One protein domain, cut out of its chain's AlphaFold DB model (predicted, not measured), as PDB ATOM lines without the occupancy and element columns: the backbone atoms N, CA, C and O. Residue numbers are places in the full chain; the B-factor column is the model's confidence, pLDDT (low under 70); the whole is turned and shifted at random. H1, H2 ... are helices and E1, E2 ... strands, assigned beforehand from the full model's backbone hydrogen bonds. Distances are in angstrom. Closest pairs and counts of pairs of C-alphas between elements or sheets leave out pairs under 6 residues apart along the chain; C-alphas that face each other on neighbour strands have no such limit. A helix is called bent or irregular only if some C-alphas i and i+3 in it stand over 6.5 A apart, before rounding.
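This is residues 720 to 822 of the 887 residues of the protein "Hypothetical protein" of Symbiodinium sp. CCMP2456 (UniProt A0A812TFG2). Three helices and a small three-stranded sheet are strung out along an elongated body: H1 crosses over edge strand E1, H3 packs on H1, and H2 packs on H3 at the far end from the long loops 736 to 749 and 767 to 778. Residues 801 to 806, of which 801 belongs to H2, stick out from the body. The printed part has 103 residues, with named elements in the order H1 E1 E2 E3 H2 H3; the antiparallel sheet runs E1 E2 E3. The class is mixed, with 48 residues in named elements, under half; the whole is compact, with a radius of gyration of the C-alphas of 13.9 A and spans of 42 by 27 by 24 A.

Find C-alpha 722 at (-8.970, 26.067, -6.229); from there H1 runs 20.4 A to residue 735. E1, residues 750 to 753, covers 10.3 A; E2, 763 to 766, 10.1 A; E3, 779 to 781, 7.0 A. H2 runs 17.1 A from 790 to 801, and H3 15.3 A from 809 to C-alpha 819 at (-24.374, 17.871, -13.789). H1 and H2 are irregular: C-alphas 731 and 734 are 7.2 A apart, 791 and 794 7.5 A.

E1 E2 E3 form a meander, each strand the antiparallel neighbour of the one before, in two hairpins; look for N 750 and O 766 at 2.8 A, and N 765 and O 780 at 2.8 A. H1 is on the sheet at a height of 6.7 A, across E1 at 72 degrees on the local plane; C-alphas 730 and 751 are closest, 5.1 A. H1 and H3 touch at a steep tilt of 46 degrees, the same way, closest at C-alphas 732 and 817, 6.3 A. H2 touches H3 with residues 795 to 800 alone, about perpendicular at 85 degrees, closest at C-alphas 795 and 816, 6.7 A. H3 only grazes the sheet with residues 809 to 813; H1 and H2 are apart. Every O i to N i+4 pair is within hydrogen-bond range in H3, 8 of 10 in H1, 6 of 8 in H2.

The farthest C-alphas, Cys 745 and Pro 804, are 42.8 A apart. The printed part has no cut; the links H1 to E1 and E2 to E3 are long. No printed residue is under 70 in pLDDT.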
ATOM      1  N   THR A 720     -10.989  26.167 -12.906       88.19
ATOM      2  CA  THR A 720      -9.597  25.843 -12.536       88.19
ATOM      3  C   THR A 720      -9.148  26.456 -11.209       88.19
ATOM      4  O   THR A 720      -8.179  25.978 -10.620       88.19
ATOM      5  N   ASP A 721      -9.833  27.492 -10.714       92.25
ATOM      6  CA  ASP A 721      -9.492  28.116  -9.434       92.25
ATOM      7  C   ASP A 721      -9.838  27.208  -8.241       92.25
ATOM      8  O   ASP A 721     -10.978  26.767  -8.066       92.25
ATOM      9  N   LYS A 722      -8.846  26.975  -7.374       91.94
ATOM     10  CA  LYS A 722      -8.970  26.067  -6.229       91.94
ATOM     11  C   LYS A 722      -9.951  26.576  -5.171       91.94
ATOM     12  O   LYS A 722     -10.575  25.736  -4.517       91.94
ATOM     13  N   HIS A 723     -10.107  27.893  -5.002       90.06
ATOM     14  CA  HIS A 723     -11.059  28.456  -4.038       90.06
ATOM     15  C   HIS A 723     -12.500  28.308  -4.542       90.06
ATOM     16  O   HIS A 723     -13.342  27.776  -3.823       90.06
ATOM     17  N   ALA A 724     -12.773  28.670  -5.797       91.62
ATOM     18  CA  ALA A 724     -14.069  28.462  -6.439       91.62
ATOM     19  C   ALA A 724     -14.479  26.977  -6.451       91.62
ATOM     20  O   ALA A 724     -15.625  26.662  -6.146       91.62
ATOM     21  N   GLN A 725     -13.545  26.050  -6.709       94.19
ATOM     22  CA  GLN A 725     -13.789  24.608  -6.541       94.19
ATOM     23  C   GLN A 725     -14.195  24.252  -5.096       94.19
ATOM     24  O   GLN A 725     -15.147  23.504  -4.895       94.19
ATOM     25  N   GLN A 726     -13.508  24.806  -4.086       94.06
ATOM     26  CA  GLN A 726     -13.795  24.541  -2.665       94.06
ATOM     27  C   GLN A 726     -15.176  25.052  -2.241       94.06
ATOM     28  O   GLN A 726     -15.871  24.428  -1.431       94.06
ATOM     29  N   GLU A 727     -15.558  26.202  -2.786       92.94
ATOM     30  CA  GLU A 727     -16.854  26.821  -2.566       92.94
ATOM     31  C   GLU A 727     -17.970  26.015  -3.239       92.94
ATOM     32  O   GLU A 727     -18.953  25.701  -2.573       92.94
ATOM     33  N   ILE A 728     -17.775  25.564  -4.486       93.94
ATOM     34  CA  ILE A 728     -18.713  24.664  -5.182       93.94
ATOM     35  C   ILE A 728     -18.886  23.345  -4.419       93.94
ATOM     36  O   ILE A 728     -20.018  22.903  -4.262       93.94
ATOM     37  N   PHE A 729     -17.825  22.732  -3.883       91.31
ATOM     38  CA  PHE A 729     -17.978  21.544  -3.026       91.31
ATOM     39  C   PHE A 729     -18.842  21.846  -1.803       91.31
ATOM     40  O   PHE A 729     -19.847  21.186  -1.559       91.31
ATOM     41  N   THR A 730     -18.481  22.887  -1.055       91.00
ATOM     42  CA  THR A 730     -19.151  23.224   0.207       91.00
ATOM     43  C   THR A 730     -20.601  23.689  -0.001       91.00
ATOM     44  O   THR A 730     -21.412  23.558   0.911       91.00
ATOM     45  N   GLN A 731     -20.947  24.223  -1.179       91.50
ATOM     46  CA  GLN A 731     -22.298  24.705  -1.491       91.50
ATOM     47  C   GLN A 731     -23.161  23.707  -2.272       91.50
ATOM     48  O   GLN A 731     -24.362  23.684  -2.036       91.50
ATOM     49  N   ALA A 732     -22.607  22.886  -3.169       92.38
ATOM     50  CA  ALA A 732     -23.387  21.994  -4.035       92.38
ATOM     51  C   ALA A 732     -23.470  20.541  -3.543       92.38
ATOM     52  O   ALA A 732     -24.344  19.810  -3.997       92.38
ATOM     53  N   TYR A 733     -22.602  20.087  -2.634       92.44
ATOM     54  CA  TYR A 733     -22.541  18.661  -2.277       92.44
ATOM     55  C   TYR A 733     -23.811  18.124  -1.589       92.44
ATOM     56  O   TYR A 733     -24.167  16.965  -1.786       92.44
ATOM     57  N   HIS A 734     -24.573  18.982  -0.900       91.81
ATOM     58  CA  HIS A 734     -25.877  18.619  -0.320       91.81
ATOM     59  C   HIS A 734     -26.939  18.200  -1.361       91.81
ATOM     60  O   HIS A 734     -27.997  17.700  -0.997       91.81
ATOM     61  N   ILE A 735     -26.678  18.405  -2.659       92.94
ATOM     62  CA  ILE A 735     -27.517  17.903  -3.757       92.94
ATOM     63  C   ILE A 735     -27.376  16.375  -3.892       92.94
ATOM     64  O   ILE A 735     -28.317  15.709  -4.313       92.94
ATOM     65  N   LEU A 736     -26.216  15.818  -3.522       93.06
ATOM     66  CA  LEU A 736     -25.952  14.375  -3.521       93.06
ATOM     67  C   LEU A 736     -26.270  13.735  -2.163       93.06
ATOM     68  O   LEU A 736     -26.798  12.628  -2.124       93.06
ATOM     69  N   GLU A 737     -25.983  14.447  -1.069       93.50
ATOM     70  CA  GLU A 737     -26.207  13.993   0.308       93.50
ATOM     71  C   GLU A 737     -26.981  15.069   1.106       93.50
ATOM     72  O   GLU A 737     -26.369  15.938   1.733       93.50
ATOM     73  N   PRO A 738     -28.333  15.068   1.076       92.25
ATOM     74  CA  PRO A 738     -29.147  16.125   1.693       92.25
ATOM     75  C   PRO A 738     -28.982  16.263   3.211       92.25
ATOM     76  O   PRO A 738     -29.154  17.352   3.755       92.25
ATOM     77  N   ASN A 739     -28.615  15.178   3.897       92.62
ATOM     78  CA  ASN A 739     -28.466  15.109   5.354       92.62
ATOM     79  C   ASN A 739     -27.068  15.563   5.824       92.62
ATOM     80  O   ASN A 739     -26.469  14.949   6.702       92.62
ATOM     81  N   HIS A 740     -26.547  16.638   5.225       89.56
ATOM     82  CA  HIS A 740     -25.200  17.163   5.475       89.56
ATOM     83  C   HIS A 740     -24.949  17.415   6.978       89.56
ATOM     84  O   HIS A 740     -25.667  18.218   7.586       89.56
ATOM     85  N   PRO A 741     -23.925  16.796   7.598       95.00
ATOM     86  CA  PRO A 741     -23.732  16.860   9.041       95.00
ATOM     87  C   PRO A 741     -23.322  18.260   9.523       95.00
ATOM     88  O   PRO A 741     -22.596  19.011   8.859       95.00
ATOM     89  N   LEU A 742     -23.762  18.599  10.734       95.31
ATOM     90  CA  LEU A 742     -23.297  19.772  11.471       95.31
ATOM     91  C   LEU A 742     -22.065  19.395  12.299       95.31
ATOM     92  O   LEU A 742     -22.073  18.376  12.987       95.31
ATOM     93  N   CYS A 743     -21.030  20.237  12.289       96.19
ATOM     94  CA  CYS A 743     -19.871  20.029  13.155       96.19
ATOM     95  C   CYS A 743     -20.226  20.281  14.631       96.19
ATOM     96  O   CYS A 743     -21.276  20.846  14.942       96.19
ATOM     97  N   TYR A 744     -19.321  19.958  15.562       96.12
ATOM     98  CA  TYR A 744     -19.551  20.175  17.000       96.12
ATOM     99  C   TYR A 744     -19.848  21.647  17.370       96.12
ATOM    100  O   TYR A 744     -20.574  21.904  18.327       96.12
ATOM    101  N   CYS A 745     -19.401  22.625  16.568       95.44
ATOM    102  CA  CYS A 745     -19.798  24.039  16.698       95.44
ATOM    103  C   CYS A 745     -21.247  24.339  16.251       95.44
ATOM    104  O   CYS A 745     -21.623  25.508  16.197       95.44
ATOM    105  N   ARG A 746     -22.042  23.337  15.847       94.31
ATOM    106  CA  ARG A 746     -23.371  23.455  15.206       94.31
ATOM    107  C   ARG A 746     -23.394  24.252  13.891       94.31
ATOM    108  O   ARG A 746     -24.451  24.682  13.442       94.31
ATOM    109  N   HIS A 747     -22.236  24.433  13.260       92.50
ATOM    110  CA  HIS A 747     -22.112  25.058  11.941       92.50
ATOM    111  C   HIS A 747     -22.069  23.974  10.852       92.50
ATOM    112  O   HIS A 747     -21.548  22.882  11.078       92.50
ATOM    113  N   GLY A 748     -22.579  24.266   9.652       92.19
ATOM    114  CA  GLY A 748     -22.481  23.334   8.522       92.19
ATOM    115  C   GLY A 748     -21.027  23.100   8.098       92.19
ATOM    116  O   GLY A 748     -20.272  24.061   7.920       92.19
ATOM    117  N   CYS A 749     -20.642  21.832   7.936       95.88
ATOM    118  CA  CYS A 749     -19.285  21.421   7.564       95.88
ATOM    119  C   CYS A 749     -18.841  21.940   6.183       95.88
ATOM    120  O   CYS A 749     -19.667  22.162   5.297       95.88
ATOM    121  N   LYS A 750     -17.526  22.087   5.979       95.44
ATOM    122  CA  LYS A 750     -16.908  22.148   4.641       95.44
ATOM    123  C   LYS A 750     -16.716  20.728   4.098       95.44
ATOM    124  O   LYS A 750     -16.575  19.792   4.881       95.44
ATOM    125  N   VAL A 751     -16.698  20.593   2.772       96.56
ATOM    126  CA  VAL A 751     -16.509  19.310   2.070       96.56
ATOM    127  C   VAL A 751     -15.140  19.296   1.403       96.56
ATOM    128  O   VAL A 751     -14.836  20.175   0.596       96.56
ATOM    129  N   GLU A 752     -14.297  18.331   1.745       96.06
ATOM    130  CA  GLU A 752     -12.907  18.246   1.292       96.06
ATOM    131  C   GLU A 752     -12.595  16.876   0.672       96.06
ATOM    132  O   GLU A 752     -13.268  15.881   0.932       96.06
ATOM    133  N   LEU A 753     -11.577  16.839  -0.192       96.56
ATOM    134  CA  LEU A 753     -11.064  15.619  -0.816       96.56
ATOM    135  C   LEU A 753      -9.770  15.206  -0.121       96.56
ATOM    136  O   LEU A 753      -8.845  16.009   0.007       96.56
ATOM    137  N   SER A 754      -9.701  13.949   0.303       96.50
ATOM    138  CA  SER A 754      -8.526  13.363   0.940       96.50
ATOM    139  C   SER A 754      -7.360  13.258  -0.046       96.50
ATOM    140  O   SER A 754      -7.462  12.633  -1.104       96.50
ATOM    141  N   ALA A 755      -6.230  13.852   0.341       93.69
ATOM    142  CA  ALA A 755      -4.941  13.738  -0.341       93.69
ATOM    143  C   ALA A 755      -4.024  12.674   0.301       93.69
ATOM    144  O   ALA A 755      -2.837  12.612  -0.010       93.69
ATOM    145  N   THR A 756      -4.548  11.859   1.224       94.38
ATOM    146  CA  THR A 756      -3.780  10.777   1.858       94.38
ATOM    147  C   THR A 756      -3.559   9.622   0.882       94.38
ATOM    148  O   THR A 756      -4.436   9.295   0.087       94.38
ATOM    149  N   THR A 757      -2.406   8.956   0.973       92.56
ATOM    150  CA  THR A 757      -2.073   7.785   0.141       92.56
ATOM    151  C   THR A 757      -2.954   6.566   0.426       92.56
ATOM    152  O   THR A 757      -3.129   5.734  -0.454       92.56
ATOM    153  N   GLN A 758      -3.529   6.468   1.631       94.19
ATOM    154  CA  GLN A 758      -4.414   5.370   2.038       94.19
ATOM    155  C   GLN A 758      -5.871   5.550   1.584       94.19
ATOM    156  O   GLN A 758      -6.567   4.567   1.368       94.19
ATOM    157  N   ASN A 759      -6.357   6.792   1.473       94.38
ATOM    158  CA  ASN A 759      -7.727   7.108   1.052       94.38
ATOM    159  C   ASN A 759      -7.714   8.220  -0.024       94.38
ATOM    160  O   ASN A 759      -8.279   9.293   0.210       94.38
ATOM    161  N   PRO A 760      -7.043   8.044  -1.175       94.75
ATOM    162  CA  PRO A 760      -6.931   9.096  -2.182       94.75
ATOM    163  C   PRO A 760      -8.295   9.409  -2.811       94.75
ATOM    164  O   PRO A 760      -9.073   8.510  -3.114       94.75
ATOM    165  N   SER A 761      -8.588  10.692  -3.030       95.12
ATOM    166  CA  SER A 761      -9.839  11.179  -3.648       95.12
ATOM    167  C   SER A 761     -11.138  10.851  -2.889       95.12
ATOM    168  O   SER A 761     -12.223  11.122  -3.400       95.12
ATOM    169  N   ARG A 762     -11.062  10.330  -1.659       97.19
ATOM    170  CA  ARG A 762     -12.234  10.100  -0.806       97.19
ATOM    171  C   ARG A 762     -12.739  11.420  -0.205       97.19
ATOM    172  O   ARG A 762     -11.942  12.226   0.275       97.19
ATOM    173  N   VAL A 763     -14.048  11.651  -0.241       97.31
ATOM    174  CA  VAL A 763     -14.721  12.868   0.241       97.31
ATOM    175  C   VAL A 763     -14.980  12.793   1.746       97.31
ATOM    176  O   VAL A 763     -15.458  11.773   2.246       97.31
ATOM    177  N   PHE A 764     -14.699  13.881   2.465       97.56
ATOM    178  CA  PHE A 764     -14.960  14.009   3.899       97.56
ATOM    179  C   PHE A 764     -15.511  15.385   4.294       97.56
ATOM    180  O   PHE A 764     -15.298  16.399   3.624       97.56
ATOM    181  N   TYR A 765     -16.200  15.401   5.429       97.44
ATOM    182  CA  TYR A 765     -16.714  16.568   6.123       97.44
ATOM    183  C   TYR A 765     -15.734  17.040   7.198       97.44
ATOM    184  O   TYR A 765     -15.185  16.237   7.952       97.44
ATOM    185  N   ASN A 766     -15.542  18.355   7.291       96.75
ATOM    186  CA  ASN A 766     -14.642  19.001   8.250       96.75
ATOM    187  C   ASN A 766     -15.252  20.330   8.751       96.75
ATOM    188  O   ASN A 766     -16.148  20.890   8.116       96.75
ATOM    189  N   CYS A 767     -14.797  20.874   9.882       96.19
ATOM    190  CA  CYS A 767     -15.300  22.148  10.406       96.19
ATOM    191  C   CYS A 767     -15.045  23.316   9.428       96.19
ATOM    192  O   CYS A 767     -13.935  23.502   8.934       96.19
ATOM    193  N   ARG A 768     -16.062  24.150   9.169       94.06
ATOM    194  CA  ARG A 768     -15.987  25.281   8.219       94.06
ATOM    195  C   ARG A 768     -15.204  26.505   8.738       94.06
ATOM    196  O   ARG A 768     -14.970  27.438   7.970       94.06
ATOM    197  N   ALA A 769     -14.799  26.525  10.009       93.44
ATOM    198  CA  ALA A 769     -14.014  27.620  10.579       93.44
ATOM    199  C   ALA A 769     -12.674  27.800   9.835       93.44
ATOM    200  O   ALA A 769     -11.991  26.825   9.516       93.44
ATOM    201  N   LYS A 770     -12.307  29.050   9.520       88.69
ATOM    202  CA  LYS A 770     -11.126  29.350   8.685       88.69
ATOM    203  C   LYS A 770      -9.808  29.200   9.439       88.69
ATOM    204  O   LYS A 770      -8.841  28.702   8.873       88.69
ATOM    205  N   GLU A 771      -9.775  29.642  10.688       90.81
ATOM    206  CA  GLU A 771      -8.595  29.566  11.545       90.81
ATOM    207  C   GLU A 771      -8.506  28.176  12.199       90.81
ATOM    208  O   GLU A 771      -9.517  27.711  12.731       90.81
ATOM    209  N   PRO A 772      -7.332  27.513  12.214       89.56
ATOM    210  CA  PRO A 772      -7.168  26.210  12.868       89.56
ATOM    211  C   PRO A 772      -7.548  26.228  14.357       89.56
ATOM    212  O   PRO A 772      -8.158  25.287  14.849       89.56
ATOM    213  N   THR A 773      -7.275  27.337  15.046       93.12
ATOM    214  CA  THR A 773      -7.656  27.605  16.447       93.12
ATOM    215  C   THR A 773      -9.168  27.639  16.690       93.12
ATOM    216  O   THR A 773      -9.605  27.467  17.823       93.12
ATOM    217  N   GLN A 774      -9.975  27.851  15.644       92.31
ATOM    218  CA  GLN A 774     -11.439  27.892  15.706       92.31
ATOM    219  C   GLN A 774     -12.095  26.596  15.179       92.31
ATOM    220  O   GLN A 774     -13.321  26.468  15.184       92.31
ATOM    221  N   GLN A 775     -11.314  25.625  14.691       94.69
ATOM    222  CA  GLN A 775     -11.838  24.347  14.204       94.69
ATOM    223  C   GLN A 775     -12.024  23.368  15.369       94.69
ATOM    224  O   GLN A 775     -11.065  22.938  15.993       94.69
ATOM    225  N   CYS A 776     -13.262  22.930  15.617       96.06
ATOM    226  CA  CYS A 776     -13.593  21.949  16.662       96.06
ATOM    227  C   CYS A 776     -13.108  20.506  16.400       96.06
ATOM    228  O   CYS A 776     -13.628  19.578  17.010       96.06
ATOM    229  N   GLY A 777     -12.188  20.284  15.457       95.19
ATOM    230  CA  GLY A 777     -11.684  18.949  15.110       95.19
ATOM    231  C   GLY A 777     -12.723  17.972  14.538       95.19
ATOM    232  O   GLY A 777     -12.414  16.795  14.387       95.19
ATOM    233  N   PHE A 778     -13.946  18.422  14.223       97.50
ATOM    234  CA  PHE A 778     -14.965  17.563  13.614       97.50
ATOM    235  C   PHE A 778     -14.478  17.010  12.271       97.50
ATOM    236  O   PHE A 778     -14.152  17.785  11.370       97.50
ATOM    237  N   PHE A 779     -14.504  15.687  12.142       97.12
ATOM    238  CA  PHE A 779     -14.159  14.943  10.939       97.12
ATOM    239  C   PHE A 779     -15.130  13.769  10.778       97.12
ATOM    240  O   PHE A 779     -15.345  13.015  11.726       97.12
ATOM    241  N   GLN A 780     -15.678  13.592   9.578       97.62
ATOM    242  CA  GLN A 780     -16.498  12.436   9.210       97.62
ATOM    243  C   GLN A 780     -16.285  12.146   7.718       97.62
ATOM    244  O   GLN A 780     -16.273  13.077   6.917       97.62
ATOM    245  N   TRP A 781     -16.121  10.885   7.314       97.62
ATOM    246  CA  TRP A 781     -16.212  10.536   5.888       97.62
ATOM    247  C   TRP A 781     -17.644  10.784   5.398       97.62
ATOM    248  O   TRP A 781     -18.581  10.550   6.154       97.62
ATOM    249  N   ALA A 782     -17.818  11.261   4.166       96.81
ATOM    250  CA  ALA A 782     -19.155  11.329   3.577       96.81
ATOM    251  C   ALA A 782     -19.666   9.912   3.268       96.81
ATOM    252  O   ALA A 782     -18.862   9.048   2.888       96.81
ATOM    253  N   ASP A 783     -20.968   9.675   3.429       96.19
ATOM    254  CA  ASP A 783     -21.557   8.362   3.151       96.19
ATOM    255  C   ASP A 783     -21.653   8.125   1.636       96.19
ATOM    256  O   ASP A 783     -21.500   6.994   1.173       96.19
ATOM    257  N   VAL A 784     -21.816   9.196   0.851       96.19
ATOM    258  CA  VAL A 784     -21.702   9.167  -0.612       96.19
ATOM    259  C   VAL A 784     -20.248   9.410  -1.040       96.19
ATOM    260  O   VAL A 784     -19.561  10.301  -0.544       96.19
ATOM    261  N   GLN A 785     -19.743   8.673  -2.028       97.00
ATOM    262  CA  GLN A 785     -18.392   8.850  -2.572       97.00
ATOM    263  C   GLN A 785     -18.434   8.959  -4.106       97.00
ATOM    264  O   GLN A 785     -18.067   8.015  -4.801       97.00
ATOM    265  N   PRO A 786     -18.798  10.122  -4.691       95.88
ATOM    266  CA  PRO A 786     -19.075  10.243  -6.133       95.88
ATOM    267  C   PRO A 786     -17.889   9.928  -7.062       95.88
ATOM    268  O   PRO A 786     -18.068   9.681  -8.256       95.88
ATOM    269  N   LEU A 787     -16.665   9.940  -6.526       95.75
ATOM    270  CA  LEU A 787     -15.444   9.574  -7.246       95.75
ATOM    271  C   LEU A 787     -15.104   8.075  -7.176       95.75
ATOM    272  O   LEU A 787     -14.258   7.633  -7.946       95.75
ATOM    273  N   LEU A 788     -15.750   7.317  -6.284       96.06
ATOM    274  CA  LEU A 788     -15.468   5.906  -6.004       96.06
ATOM    275  C   LEU A 788     -16.700   5.025  -6.283       96.06
ATOM    276  O   LEU A 788     -16.605   4.103  -7.082       96.06
ATOM    277  N   ASP A 789     -17.866   5.361  -5.721       96.38
ATOM    278  CA  ASP A 789     -19.121   4.594  -5.815       96.38
ATOM    279  C   ASP A 789     -19.500   4.223  -7.254       96.38
ATOM    280  O   ASP A 789     -19.598   5.101  -8.119       96.38
ATOM    281  N   ASP A 790     -19.834   2.956  -7.500       96.12
ATOM    282  CA  ASP A 790     -20.252   2.456  -8.821       96.12
ATOM    283  C   ASP A 790     -21.510   3.167  -9.350       96.12
ATOM    284  O   ASP A 790     -21.647   3.417 -10.546       96.12
ATOM    285  N   LYS A 791     -22.394   3.612  -8.445       95.88
ATOM    286  CA  LYS A 791     -23.599   4.404  -8.758       95.88
ATOM    287  C   LYS A 791     -23.301   5.676  -9.570       95.88
ATOM    288  O   LYS A 791     -24.175   6.158 -10.284       95.88
ATOM    289  N   PHE A 792     -22.091   6.225  -9.458       95.00
ATOM    290  CA  PHE A 792     -21.657   7.414 -10.193       95.00
ATOM    291  C   PHE A 792     -20.709   7.089 -11.356       95.00
ATOM    292  O   PHE A 792     -20.229   8.016 -12.004       95.00
ATOM    293  N   GLU A 793     -20.427   5.817 -11.658       94.00
ATOM    294  CA  GLU A 793     -19.449   5.437 -12.686       94.00
ATOM    295  C   GLU A 793     -19.859   5.915 -14.086       94.00
ATOM    296  O   GLU A 793     -19.048   6.517 -14.790       94.00
ATOM    297  N   GLU A 794     -21.136   5.777 -14.454       93.88
ATOM    298  CA  GLU A 794     -21.659   6.312 -15.719       93.88
ATOM    299  C   GLU A 794     -21.544   7.847 -15.773       93.88
ATOM    300  O   GLU A 794     -21.163   8.412 -16.796       93.88
ATOM    301  N   THR A 795     -21.795   8.541 -14.655       93.06
ATOM    302  CA  THR A 795     -21.628  10.001 -14.565       93.06
ATOM    303  C   THR A 795     -20.159  10.405 -14.680       93.06
ATOM    304  O   THR A 795     -19.852  11.360 -15.390       93.06
ATOM    305  N   ARG A 796     -19.234   9.671 -14.040       95.25
ATOM    306  CA  ARG A 796     -17.782   9.872 -14.181       95.25
ATOM    307  C   ARG A 796     -17.356   9.718 -15.640       95.25
ATOM    308  O   ARG A 796     -16.663  10.592 -16.151       95.25
ATOM    309  N   ARG A 797     -17.809   8.648 -16.303       93.56
ATOM    310  CA  ARG A 797     -17.489   8.327 -17.700       93.56
ATOM    311  C   ARG A 797     -18.012   9.400 -18.660       93.56
ATOM    312  O   ARG A 797     -17.215  10.022 -19.353       93.56
ATOM    313  N   ARG A 798     -19.310   9.720 -18.586       93.38
ATOM    314  CA  ARG A 798     -19.973  10.765 -19.389       93.38
ATOM    315  C   ARG A 798     -19.333  12.148 -19.206       93.38
ATOM    316  O   ARG A 798     -19.216  12.915 -20.157       93.38
ATOM    317  N   VAL A 799     -18.914  12.482 -17.980       92.25
ATOM    318  CA  VAL A 799     -18.190  13.731 -17.703       92.25
ATOM    319  C   VAL A 799     -16.779  13.700 -18.293       92.25
ATOM    320  O   VAL A 799     -16.371  14.703 -18.870       92.25
ATOM    321  N   ALA A 800     -16.042  12.592 -18.177       90.31
ATOM    322  CA  ALA A 800     -14.686  12.466 -18.714       90.31
ATOM    323  C   ALA A 800     -14.654  12.525 -20.252       90.31
ATOM    324  O   ALA A 800     -13.872  13.290 -20.812       90.31
ATOM    325  N   GLU A 801     -15.557  11.808 -20.929       92.06
ATOM    326  CA  GLU A 801     -15.726  11.824 -22.394       92.06
ATOM    327  C   GLU A 801     -15.980  13.239 -22.951       92.06
ATOM    328  O   GLU A 801     -15.619  13.545 -24.087       92.06
ATOM    329  N   GLY A 802     -16.558  14.132 -22.140       86.25
ATOM    330  CA  GLY A 802     -16.825  15.525 -22.497       86.25
ATOM    331  C   GLY A 802     -15.614  16.471 -22.493       86.25
ATOM    332  O   GLY A 802     -15.796  17.647 -22.821       86.25
ATOM    333  N   PHE A 803     -14.403  16.023 -22.120       87.62
ATOM    334  CA  PHE A 803     -13.209  16.879 -22.063       87.62
ATOM    335  C   PHE A 803     -11.967  16.242 -22.717       87.62
ATOM    336  O   PHE A 803     -11.641  15.095 -22.440       87.62
ATOM    337  N   PRO A 804     -11.181  16.999 -23.513       79.25
ATOM    338  CA  PRO A 804     -10.012  16.482 -24.235       79.25
ATOM    339  C   PRO A 804      -8.749  16.350 -23.357       79.25
ATOM    340  O   PRO A 804      -7.630  16.423 -23.865       79.25
ATOM    341  N   ARG A 805      -8.902  16.255 -22.031       89.38
ATOM    342  CA  ARG A 805      -7.801  16.102 -21.070       89.38
ATOM    343  C   ARG A 805      -8.278  15.367 -19.827       89.38
ATOM    344  O   ARG A 805      -9.418  15.571 -19.406       89.38
ATOM    345  N   ASP A 806      -7.364  14.659 -19.175       89.31
ATOM    346  CA  ASP A 806      -7.600  14.109 -17.844       89.31
ATOM    347  C   ASP A 806      -7.969  15.231 -16.861       89.31
ATOM    348  O   ASP A 806      -7.218  16.190 -16.652       89.31
ATOM    349  N   LEU A 807      -9.158  15.130 -16.269       91.81
ATOM    350  CA  LEU A 807      -9.586  16.017 -15.196       91.81
ATOM    351  C   LEU A 807      -8.931  15.570 -13.890       91.81
ATOM    352  O   LEU A 807      -8.960  14.387 -13.550       91.81
ATOM    353  N   SER A 808      -8.418  16.511 -13.095       94.88
ATOM    354  CA  SER A 808      -8.054  16.172 -11.717       94.88
ATOM    355  C   SER A 808      -9.296  15.684 -10.950       94.88
ATOM    356  O   SER A 808     -10.404  16.156 -11.231       94.88
ATOM    357  N   PRO A 809      -9.155  14.825  -9.918       95.50
ATOM    358  CA  PRO A 809     -10.285  14.376  -9.091       95.50
ATOM    359  C   PRO A 809     -11.136  15.538  -8.550       95.50
ATOM    360  O   PRO A 809     -12.351  15.433  -8.386       95.50
ATOM    361  N   ARG A 810     -10.489  16.691  -8.337       95.12
ATOM    362  CA  ARG A 810     -11.099  17.941  -7.888       95.12
ATOM    363  C   ARG A 810     -11.973  18.601  -8.967       95.12
ATOM    364  O   ARG A 810     -13.085  19.026  -8.670       95.12
ATOM    365  N   GLU A 811     -11.507  18.664 -10.214       95.25
ATOM    366  CA  GLU A 811     -12.300  19.167 -11.349       95.25
ATOM    367  C   GLU A 811     -13.433  18.201 -11.724       95.25
ATOM    368  O   GLU A 811     -14.548  18.650 -11.997       95.25
ATOM    369  N   LEU A 812     -13.171  16.889 -11.679       95.44
ATOM    370  CA  LEU A 812     -14.157  15.840 -11.939       95.44
ATOM    371  C   LEU A 812     -15.326  15.917 -10.944       95.44
ATOM    372  O   LEU A 812     -16.479  15.966 -11.370       95.44
ATOM    373  N   LEU A 813     -15.052  16.047  -9.637       95.81
ATOM    374  CA  LEU A 813     -16.102  16.233  -8.629       95.81
ATOM    375  C   LEU A 813     -16.899  17.531  -8.849       95.81
ATOM    376  O   LEU A 813     -18.123  17.516  -8.721       95.81
ATOM    377  N   VAL A 814     -16.251  18.642  -9.233       96.00
ATOM    378  CA  VAL A 814     -16.977  19.877  -9.595       96.00
ATOM    379  C   VAL A 814     -17.907  19.636 -10.783       96.00
ATOM    380  O   VAL A 814     -19.040  20.109 -10.759       96.00
ATOM    381  N   LYS A 815     -17.471  18.902 -11.812       95.12
ATOM    382  CA  LYS A 815     -18.305  18.631 -12.989       95.12
ATOM    383  C   LYS A 815     -19.468  17.679 -12.681       95.12
ATOM    384  O   LYS A 815     -20.576  17.981 -13.112       95.12
ATOM    385  N   ILE A 816     -19.277  16.648 -11.853       95.62
ATOM    386  CA  ILE A 816     -20.372  15.793 -11.344       95.62
ATOM    387  C   ILE A 816     -21.408  16.637 -10.579       95.62
ATOM    388  O   ILE A 816     -22.603  16.547 -10.854       95.62
ATOM    389  N   LEU A 817     -20.963  17.526  -9.683       95.69
ATOM    390  CA  LEU A 817     -21.849  18.441  -8.947       95.69
ATOM    391  C   LEU A 817     -22.529  19.485  -9.849       95.69
ATOM    392  O   LEU A 817     -23.629  19.935  -9.543       95.69
ATOM    393  N   GLN A 818     -21.904  19.880 -10.962       95.12
ATOM    394  CA  GLN A 818     -22.523  20.742 -11.974       95.12
ATOM    395  C   GLN A 818     -23.531  19.993 -12.859       95.12
ATOM    396  O   GLN A 818     -24.420  20.639 -13.418       95.12
ATOM    397  N   ASP A 819     -23.421  18.673 -13.012       94.06
ATOM    398  CA  ASP A 819     -24.374  17.871 -13.789       94.06
ATOM    399  C   ASP A 819     -25.592  17.457 -12.957       94.06
ATOM    400  O   ASP A 819     -26.724  17.666 -13.383       94.06
ATOM    401  N   ALA A 820     -25.372  17.013 -11.715       94.44
ATOM    402  CA  ALA A 820     -26.436  16.662 -10.772       94.44
ATOM    403  C   ALA A 820     -27.251  17.867 -10.248       94.44
ATOM    404  O   ALA A 820     -28.289  17.683  -9.616       94.44
ATOM    405  N   CYS A 821     -26.792  19.106 -10.462       94.94
ATOM    406  CA  CYS A 821     -27.470  20.292  -9.944       94.94
ATOM    407  C   CYS A 821     -28.710  20.672 -10.785       94.94
ATOM    408  O   CYS A 821     -28.568  20.925 -11.980       94.94
ATOM    409  N   PRO A 822     -29.905  20.828 -10.176       94.12
ATOM    410  CA  PRO A 822     -31.134  21.224 -10.879       94.12
ATOM    411  C   PRO A 822     -31.218  22.729 -11.218       94.12
ATOM    412  O   PRO A 822     -32.237  23.201 -11.711       94.12
TER     413      PRO A 822